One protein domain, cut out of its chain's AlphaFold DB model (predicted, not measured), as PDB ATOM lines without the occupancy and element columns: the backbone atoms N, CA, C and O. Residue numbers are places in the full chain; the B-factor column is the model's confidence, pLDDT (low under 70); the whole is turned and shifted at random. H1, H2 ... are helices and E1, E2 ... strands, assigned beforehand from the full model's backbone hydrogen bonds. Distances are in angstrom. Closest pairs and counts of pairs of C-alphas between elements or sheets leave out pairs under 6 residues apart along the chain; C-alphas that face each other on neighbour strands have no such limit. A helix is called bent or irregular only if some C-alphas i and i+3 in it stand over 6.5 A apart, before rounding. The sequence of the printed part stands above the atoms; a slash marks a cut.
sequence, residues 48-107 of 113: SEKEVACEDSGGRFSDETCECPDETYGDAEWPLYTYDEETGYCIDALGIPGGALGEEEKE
ATOM      1  N   SER A  48     -20.338  40.356   0.695       79.31
ATOM      2  CA  SER A  48     -19.750  39.428   1.671       79.31
ATOM      3  C   SER A  48     -18.285  39.074   1.396       79.31
ATOM      4  O   SER A  48     -17.545  38.790   2.330       79.31
ATOM      5  N   GLU A  49     -17.845  39.077   0.138       84.31
ATOM      6  CA  GLU A  49     -16.442  38.835  -0.225       84.31
ATOM      7  C   GLU A  49     -15.579  40.057   0.113       84.31
ATOM      8  O   GLU A  49     -14.445  39.911   0.567       84.31
ATOM      9  N   LYS A  50     -16.147  41.261  -0.027       85.44
ATOM     10  CA  LYS A  50     -15.502  42.517   0.373       85.44
ATOM     11  C   LYS A  50     -15.353  42.648   1.887       85.44
ATOM     12  O   LYS A  50     -14.332  43.143   2.352       85.44
ATOM     13  N   GLU A  51     -16.338  42.184   2.657       87.06
ATOM     14  CA  GLU A  51     -16.250  42.140   4.123       87.06
ATOM     15  C   GLU A  51     -15.073  41.263   4.581       87.06
ATOM     16  O   GLU A  51     -14.256  41.699   5.390       87.06
ATOM     17  N   VAL A  52     -14.921  40.075   3.985       89.50
ATOM     18  CA  VAL A  52     -13.800  39.169   4.284       89.50
ATOM     19  C   VAL A  52     -12.456  39.782   3.874       89.50
ATOM     20  O   VAL A  52     -11.520  39.787   4.670       89.50
ATOM     21  N   ALA A  53     -12.362  40.353   2.670       89.38
ATOM     22  CA  ALA A  53     -11.143  41.008   2.184       89.38
ATOM     23  C   ALA A  53     -10.713  42.193   3.074       89.38
ATOM     24  O   ALA A  53      -9.525  42.390   3.355       89.38
ATOM     25  N   CYS A  54     -11.686  42.955   3.576       89.31
ATOM     26  CA  CYS A  54     -11.454  44.042   4.518       89.31
ATOM     27  C   CYS A  54     -10.803  43.534   5.813       89.31
ATOM     28  O   CYS A  54      -9.781  44.069   6.241       89.31
ATOM     29  N   GLU A  55     -11.355  42.480   6.420       88.75
ATOM     30  CA  GLU A  55     -10.811  41.903   7.657       88.75
ATOM     31  C   GLU A  55      -9.431  41.256   7.439       88.75
ATOM     32  O   GLU A  55      -8.526  41.444   8.258       88.75
ATOM     33  N   ASP A  56      -9.226  40.565   6.312       87.81
ATOM     34  CA  ASP A  56      -7.948  39.923   5.966       87.81
ATOM     35  C   ASP A  56      -6.813  40.942   5.762       87.81
ATOM     36  O   ASP A  56      -5.656  40.682   6.113       87.81
ATOM     37  N   SER A  57      -7.145  42.139   5.262       85.88
ATOM     38  CA  SER A  57      -6.210  43.267   5.136       85.88
ATOM     39  C   SER A  57      -6.027  44.081   6.425       85.88
ATOM     40  O   SER A  57      -5.365  45.121   6.423       85.88
ATOM     41  N   GLY A  58      -6.567  43.609   7.554       84.12
ATOM     42  CA  GLY A  58      -6.449  44.261   8.861       84.12
ATOM     43  C   GLY A  58      -7.382  45.459   9.054       84.12
ATOM     44  O   GLY A  58      -7.250  46.176  10.049       84.12
ATOM     45  N   GLY A  59      -8.302  45.680   8.115       86.44
ATOM     46  CA  GLY A  59      -9.403  46.620   8.246       86.44
ATOM     47  C   GLY A  59     -10.536  46.066   9.099       86.44
ATOM     48  O   GLY A  59     -10.514  44.934   9.586       86.44
ATOM     49  N   ARG A  60     -11.548  46.900   9.305       88.62
ATOM     50  CA  ARG A  60     -12.768  46.533  10.013       88.62
ATOM     51  C   ARG A  60     -13.974  46.964   9.209       88.62
ATOM     52  O   ARG A  60     -14.119  48.137   8.892       88.62
ATOM     53  N   PHE A  61     -14.882  46.036   8.948       87.88
ATOM     54  CA  PHE A  61     -16.133  46.375   8.292       87.88
ATOM     55  C   PHE A  61     -17.108  47.012   9.300       87.88
ATOM     56  O   PHE A  61     -17.439  46.415  10.330       87.88
ATOM     57  N   SER A  62     -17.546  48.243   9.030       83.94
ATOM     58  CA  SER A  62     -18.582  48.956   9.786       83.94
ATOM     59  C   SER A  62     -19.530  49.661   8.826       83.94
ATOM     60  O   SER A  62     -19.091  50.360   7.920       83.94
ATOM     61  N   ASP A  63     -20.838  49.502   9.040       77.81
ATOM     62  CA  ASP A  63     -21.883  50.205   8.277       77.81
ATOM     63  C   ASP A  63     -21.683  50.132   6.744       77.81
ATOM     64  O   ASP A  63     -21.711  51.150   6.055       77.81
ATOM     65  N   GLU A  64     -21.446  48.924   6.214       79.25
ATOM     66  CA  GLU A  64     -21.239  48.659   4.772       79.25
ATOM     67  C   GLU A  64     -19.952  49.281   4.187       79.25
ATOM     68  O   GLU A  64     -19.753  49.289   2.975       79.25
ATOM     69  N   THR A  65     -19.064  49.794   5.042       83.88
ATOM     70  CA  THR A  65     -17.790  50.406   4.655       83.88
ATOM     71  C   THR A  65     -16.633  49.710   5.363       83.88
ATOM     72  O   THR A  65     -16.717  49.368   6.542       83.88
ATOM     73  N   CYS A  66     -15.524  49.516   4.657       86.44
ATOM     74  CA  CYS A  66     -14.295  49.047   5.277       86.44
ATOM     75  C   CYS A  66     -13.516  50.221   5.885       86.44
ATOM     76  O   CYS A  66     -13.124  51.155   5.183       86.44
ATOM     77  N   GLU A  67     -13.276  50.169   7.191       89.31
ATOM     78  CA  GLU A  67     -12.394  51.080   7.912       89.31
ATOM     79  C   GLU A  67     -10.975  50.504   7.916       89.31
ATOM     80  O   GLU A  67     -10.690  49.523   8.607       89.31
ATOM     81  N   CYS A  68     -10.082  51.102   7.130       85.56
ATOM     82  CA  CYS A  68      -8.700  50.647   7.026       85.56
ATOM     83  C   CYS A  68      -7.840  51.072   8.222       85.56
ATOM     84  O   CYS A  68      -8.071  52.135   8.800       85.56
ATOM     85  N   PRO A  69      -6.835  50.262   8.601       76.56
ATOM     86  CA  PRO A  69      -5.944  50.608   9.695       76.56
ATOM     87  C   PRO A  69      -5.011  51.755   9.281       76.56
ATOM     88  O   PRO A  69      -4.312  51.664   8.276       76.56
ATOM     89  N   ASP A  70      -4.940  52.810  10.093       69.50
ATOM     90  CA  ASP A  70      -4.054  53.964   9.856       69.50
ATOM     91  C   ASP A  70      -2.570  53.696  10.203       69.50
ATOM     92  O   ASP A  70      -1.709  54.511   9.895       69.50
ATOM     93  N   GLU A  71      -2.241  52.575  10.860       59.09
ATOM     94  CA  GLU A  71      -1.022  52.469  11.687       59.09
ATOM     95  C   GLU A  71       0.093  51.554  11.128       59.09
ATOM     96  O   GLU A  71       1.056  51.270  11.846       59.09
ATOM     97  N   THR A  72       0.017  51.066   9.883       58.12
ATOM     98  CA  THR A  72       1.050  50.140   9.358       58.12
ATOM     99  C   THR A  72       1.795  50.742   8.162       58.12
ATOM    100  O   THR A  72       1.200  51.045   7.146       58.12
ATOM    101  N   TYR A  73       3.117  50.895   8.301       52.41
ATOM    102  CA  TYR A  73       4.076  51.605   7.426       52.41
ATOM    103  C   TYR A  73       4.166  53.133   7.615       52.41
ATOM    104  O   TYR A  73       3.631  53.638   8.574       52.41
ATOM    105  N   GLY A  74       5.065  53.845   6.933       47.69
ATOM    106  CA  GLY A  74       5.740  55.043   7.475       47.69
ATOM    107  C   GLY A  74       4.944  56.355   7.635       47.69
ATOM    108  O   GLY A  74       4.461  56.909   6.655       47.69
ATOM    109  N   ASP A  75       5.013  56.888   8.864       49.84
ATOM    110  CA  ASP A  75       4.866  58.285   9.319       49.84
ATOM    111  C   ASP A  75       3.555  59.047   9.030       49.84
ATOM    112  O   ASP A  75       2.909  58.918   7.998       49.84
ATOM    113  N   ALA A  76       3.218  59.934   9.975       53.22
ATOM    114  CA  ALA A  76       1.982  60.720  10.119       53.22
ATOM    115  C   ALA A  76       1.547  61.608   8.921       53.22
ATOM    116  O   ALA A  76       0.627  62.414   9.062       53.22
ATOM    117  N   GLU A  77       2.211  61.507   7.769       49.19
ATOM    118  CA  GLU A  77       1.898  62.228   6.532       49.19
ATOM    119  C   GLU A  77       1.088  61.406   5.517       49.19
ATOM    120  O   GLU A  77       0.517  62.006   4.604       49.19
ATOM    121  N   TRP A  78       0.965  60.084   5.684       50.66
ATOM    122  CA  TRP A  78       0.153  59.238   4.804       50.66
ATOM    123  C   TRP A  78      -0.789  58.354   5.637       50.66
ATOM    124  O   TRP A  78      -0.299  57.588   6.456       50.66
ATOM    125  N   PRO A  79      -2.125  58.433   5.479       54.53
ATOM    126  CA  PRO A  79      -3.009  57.365   5.944       54.53
ATOM    127  C   PRO A  79      -2.656  56.119   5.129       54.53
ATOM    128  O   PRO A  79      -2.808  56.103   3.907       54.53
ATOM    129  N   LEU A  80      -2.035  55.139   5.777       69.25
ATOM    130  CA  LEU A  80      -1.197  54.169   5.072       69.25
ATOM    131  C   LEU A  80      -1.946  53.126   4.272       69.25
ATOM    132  O   LEU A  80      -1.353  52.564   3.358       69.25
ATOM    133  N   TYR A  81      -3.225  52.915   4.567       78.38
ATOM    134  CA  TYR A  81      -4.077  52.034   3.791       78.38
ATOM    135  C   TYR A  81      -5.346  52.753   3.363       78.38
ATOM    136  O   TYR A  81      -6.056  53.350   4.169       78.38
ATOM    137  N   THR A  82      -5.633  52.677   2.070       85.75
ATOM    138  CA  THR A  82      -6.879  53.140   1.470       85.75
ATOM    139  C   THR A  82      -7.707  51.925   1.086       85.75
ATOM    140  O   THR A  82      -7.170  50.927   0.609       85.75
ATOM    141  N   TYR A  83      -9.017  52.005   1.297       87.44
ATOM    142  CA  TYR A  83      -9.927  50.958   0.857       87.44
ATOM    143  C   TYR A  83     -10.055  50.975  -0.666       87.44
ATOM    144  O   TYR A  83     -10.408  52.001  -1.253       87.44
ATOM    145  N   ASP A  84      -9.784  49.836  -1.288       88.81
ATOM    146  CA  ASP A  84     -10.000  49.619  -2.707       88.81
ATOM    147  C   ASP A  84     -11.351  48.934  -2.936       88.81
ATOM    148  O   ASP A  84     -11.545  47.768  -2.602       88.81
ATOM    149  N   GLU A  85     -12.310  49.659  -3.515       86.19
ATOM    150  CA  GLU A  85     -13.678  49.158  -3.720       86.19
ATOM    151  C   GLU A  85     -13.768  48.041  -4.773       86.19
ATOM    152  O   GLU A  85     -14.772  47.318  -4.808       86.19
ATOM    153  N   GLU A  86     -12.760  47.927  -5.643       86.88
ATOM    154  CA  GLU A  86     -12.681  46.904  -6.689       86.88
ATOM    155  C   GLU A  86     -12.350  45.539  -6.086       86.88
ATOM    156  O   GLU A  86     -13.020  44.554  -6.389       86.88
ATOM    157  N   THR A  87     -11.358  45.488  -5.200       86.62
ATOM    158  CA  THR A  87     -10.867  44.241  -4.605       86.62
ATOM    159  C   THR A  87     -11.395  43.980  -3.195       86.62
ATOM    160  O   THR A  87     -11.389  42.835  -2.752       86.62
ATOM    161  N   GLY A  88     -11.881  45.008  -2.496       89.25
ATOM    162  CA  GLY A  88     -12.355  44.923  -1.115       89.25
ATOM    163  C   GLY A  88     -11.244  44.972  -0.059       89.25
ATOM    164  O   GLY A  88     -11.534  44.792   1.120       89.25
ATOM    165  N   TYR A  89      -9.987  45.212  -0.444       89.62
ATOM    166  CA  TYR A  89      -8.862  45.256   0.494       89.62
ATOM    167  C   TYR A  89      -8.501  46.681   0.915       89.62
ATOM    168  O   TYR A  89      -8.609  47.643   0.154       89.62
ATOM    169  N   CYS A  90      -7.970  46.797   2.124       88.44
ATOM    170  CA  CYS A  90      -7.155  47.922   2.545       88.44
ATOM    171  C   CYS A  90      -5.759  47.770   1.951       88.44
ATOM    172  O   CYS A  90      -5.004  46.891   2.370       88.44
ATOM    173  N   ILE A  91      -5.424  48.620   0.982       85.88
ATOM    174  CA  ILE A  91      -4.148  48.594   0.260       85.88
ATOM    175  C   ILE A  91      -3.336  49.854   0.519       85.88
ATOM    176  O   ILE A  91      -3.892  50.937   0.710       85.88
ATOM    177  N   ASP A  92      -2.018  49.724   0.519       79.94
ATOM    178  CA  ASP A  92      -1.133  50.874   0.640       79.94
ATOM    179  C   ASP A  92      -0.973  51.650  -0.678       79.94
ATOM    180  O   ASP A  92      -1.564  51.328  -1.714       79.94
ATOM    181  N   ALA A  93      -0.131  52.686  -0.663       78.50
ATOM    182  CA  ALA A  93       0.164  53.500  -1.844       78.50
ATOM    183  C   ALA A  93       0.788  52.716  -3.021       78.50
ATOM    184  O   ALA A  93       0.899  53.251  -4.127       78.50
ATOM    185  N   LEU A  94       1.226  51.478  -2.793       77.94
ATOM    186  CA  LEU A  94       1.823  50.582  -3.779       77.94
ATOM    187  C   LEU A  94       0.876  49.450  -4.195       77.94
ATOM    188  O   LEU A  94       1.226  48.671  -5.082       77.94
ATOM    189  N   GLY A  95      -0.322  49.390  -3.612       81.00
ATOM    190  CA  GLY A  95      -1.310  48.353  -3.877       81.00
ATOM    191  C   GLY A  95      -1.093  47.070  -3.076       81.00
ATOM    192  O   GLY A  95      -1.647  46.037  -3.445       81.00
ATOM    193  N   ILE A  96      -0.286  47.107  -2.015       81.56
ATOM    194  CA  ILE A  96      -0.025  45.948  -1.158       81.56
ATOM    195  C   ILE A  96      -1.109  45.902  -0.071       81.56
ATOM    196  O   ILE A  96      -1.302  46.904   0.624       81.56
ATOM    197  N   PRO A  97      -1.834  44.780   0.096       84.69
ATOM    198  CA  PRO A  97      -2.831  44.652   1.153       84.69
ATOM    199  C   PRO A  97      -2.183  44.727   2.540       84.69
ATOM    200  O   PRO A  97      -1.043  44.312   2.725       84.69
ATOM    201  N   GLY A  98      -2.907  45.260   3.522       79.62
ATOM    202  CA  GLY A  98      -2.477  45.290   4.922       79.62
ATOM    203  C   GLY A  98      -2.643  43.949   5.642       79.62
ATOM    204  O   GLY A  98      -2.842  42.900   5.025       79.62
ATOM    205  N   GLY A  99      -2.580  43.978   6.975       75.94
ATOM    206  CA  GLY A  99      -2.896  42.817   7.812       75.94
ATOM    207  C   GLY A  99      -1.973  41.622   7.570       75.94
ATOM    208  O   GLY A  99      -0.780  41.790   7.326       75.94
ATOM    209  N   ALA A 100      -2.530  40.410   7.639       72.06
ATOM    210  CA  ALA A 100      -1.757  39.177   7.477       72.06
ATOM    211  C   ALA A 100      -1.152  39.049   6.068       72.06
ATOM    212  O   ALA A 100      -0.018  38.598   5.929       72.06
ATOM    213  N   LEU A 101      -1.877  39.511   5.044       71.69
ATOM    214  CA  LEU A 101      -1.422  39.492   3.651       71.69
ATOM    215  C   LEU A 101      -0.225  40.432   3.437       71.69
ATOM    216  O   LEU A 101       0.749  40.078   2.776       71.69
ATOM    217  N   GLY A 102      -0.264  41.616   4.051       69.94
ATOM    218  CA  GLY A 102       0.847  42.568   4.029       69.94
ATOM    219  C   GLY A 102       2.055  42.128   4.850       69.94
ATOM    220  O   GLY A 102       3.178  42.502   4.525       69.94
ATOM    221  N   GLU A 103       1.858  41.325   5.901       67.75
ATOM    222  CA  GLU A 103       2.961  40.755   6.684       67.75
ATOM    223  C   GLU A 103       3.789  39.741   5.882       67.75
ATOM    224  O   GLU A 103       5.010  39.709   6.047       67.75
ATOM    225  N   GLU A 104       3.166  38.970   4.986       69.00
ATOM    226  CA  GLU A 104       3.870  38.060   4.069       69.00
ATOM    227  C   GLU A 104       4.694  38.826   3.022       69.00
ATOM    228  O   GLU A 104       5.822  38.444   2.701       69.00
ATOM    229  N   GLU A 105       4.173  39.955   2.542       67.69
ATOM    230  CA  GLU A 105       4.839  40.808   1.550       67.69
ATOM    231  C   GLU A 105       5.826  41.809   2.178       67.69
ATOM    232  O   GLU A 105       6.598  42.466   1.474       67.69
ATOM    233  N   LYS A 106       5.872  41.889   3.514       64.19
ATOM    234  CA  LYS A 106       6.671  42.861   4.269       64.19
ATOM    235  C   LYS A 106       8.166  42.770   3.984       64.19
ATOM    236  O   LYS A 106       8.816  43.800   3.885       64.19
ATOM    237  N   GLU A 107       8.725  41.571   3.822       61.81
ATOM    238  CA  GLU A 107      10.163  41.389   3.544       61.81
ATOM    239  C   GLU A 107      10.569  41.812   2.120       61.81
ATOM    240  O   GLU A 107      11.741  42.098   1.875       61.81
TER     241      GLU A 107
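What this domain is: This is residues 48 to 107 of the 113 residues of an uncharacterized protein of Candidatus Peregrinibacteria bacterium (UniProt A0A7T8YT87). A short two-stranded hairpin, E1 and E2, with helix H1 packed on it makes one end of this small domain; a long looping stretch with no named element, residues 68 to 98, extends from it, and helix H2 meets H1 end to end at a corner and runs on toward the other end. Within the looping stretch, residues 82 to 83 pair briefly with residues 90 to 91, antiparallel. The printed part has 60 residues with two named helices and two named strands, in the order H1, E1, E2, H2, and the sheet, in the order E1 - E2, is antiparallel. The class is mixed, helices and strands, though under half of the residues are in named elements. The whole is compact, with a radius of gyration of the C-alphas of 10.5 A, and the C-alphas span 30 by 23 by 16 A.

Where its parts are: Strand E1 is residues 60 to 62, 6.3 A from first to last C-alpha, and begins with C-alpha 60 at (-12.768, 46.533, 10.013). Strand E2 is residues 65 to 67, also 6.3 A. Helix H1 is residues 48 to 56, 12.6 A long, with C-alpha 48 at (-19.750, 39.428, 1.671). Helix H2 is residues 99 to 107, 13.8 A long, and ends with C-alpha 107 at (10.163, 41.389, 3.544). H2 is irregular: C-alphas 104 and 107 are 7.1 A apart.

How they stand to each other: E1 and E2 are antiparallel neighbours and form a hairpin, with 139 degrees between their directions. The C-alphas of residues 61 and 66 face each other at 4.4 A; N 60 and O 67 are within hydrogen-bond range at 2.8 A, as are N 62 and O 65 at 2.9 A. The closest C-alphas of H1 and E1 are those of Glu 51 and Phe 61, 5.9 A apart. The closest C-alphas of H1 and E2 are those of Cys 54 and Cys 66, 5.8 A apart. H1 and H2 touch only at their ends, where the C-alphas of Asp 56 and Gly 99, the closest pair, are 6.1 A apart. Their lines stand at a steep tilt of 49 degrees, the same way. E1 and H2 are apart. In H1 every O i to N i+4 pair is within hydrogen-bond range; in H2, 4 of 5 are.

The domain as a whole: The two C-alphas farthest apart are those of Asp 63 and Glu 107, at 33.6 A. The printed part, residues 48 to 107, has no cut. The links from H1 to E1 and from E1 to E2 are tight; the link from E2 to H2, 31 residues, is long. The mean pLDDT of the printed part is 77.1, and the model's confidence is low, under 70, in residues 70 to 80 and 102 to 107.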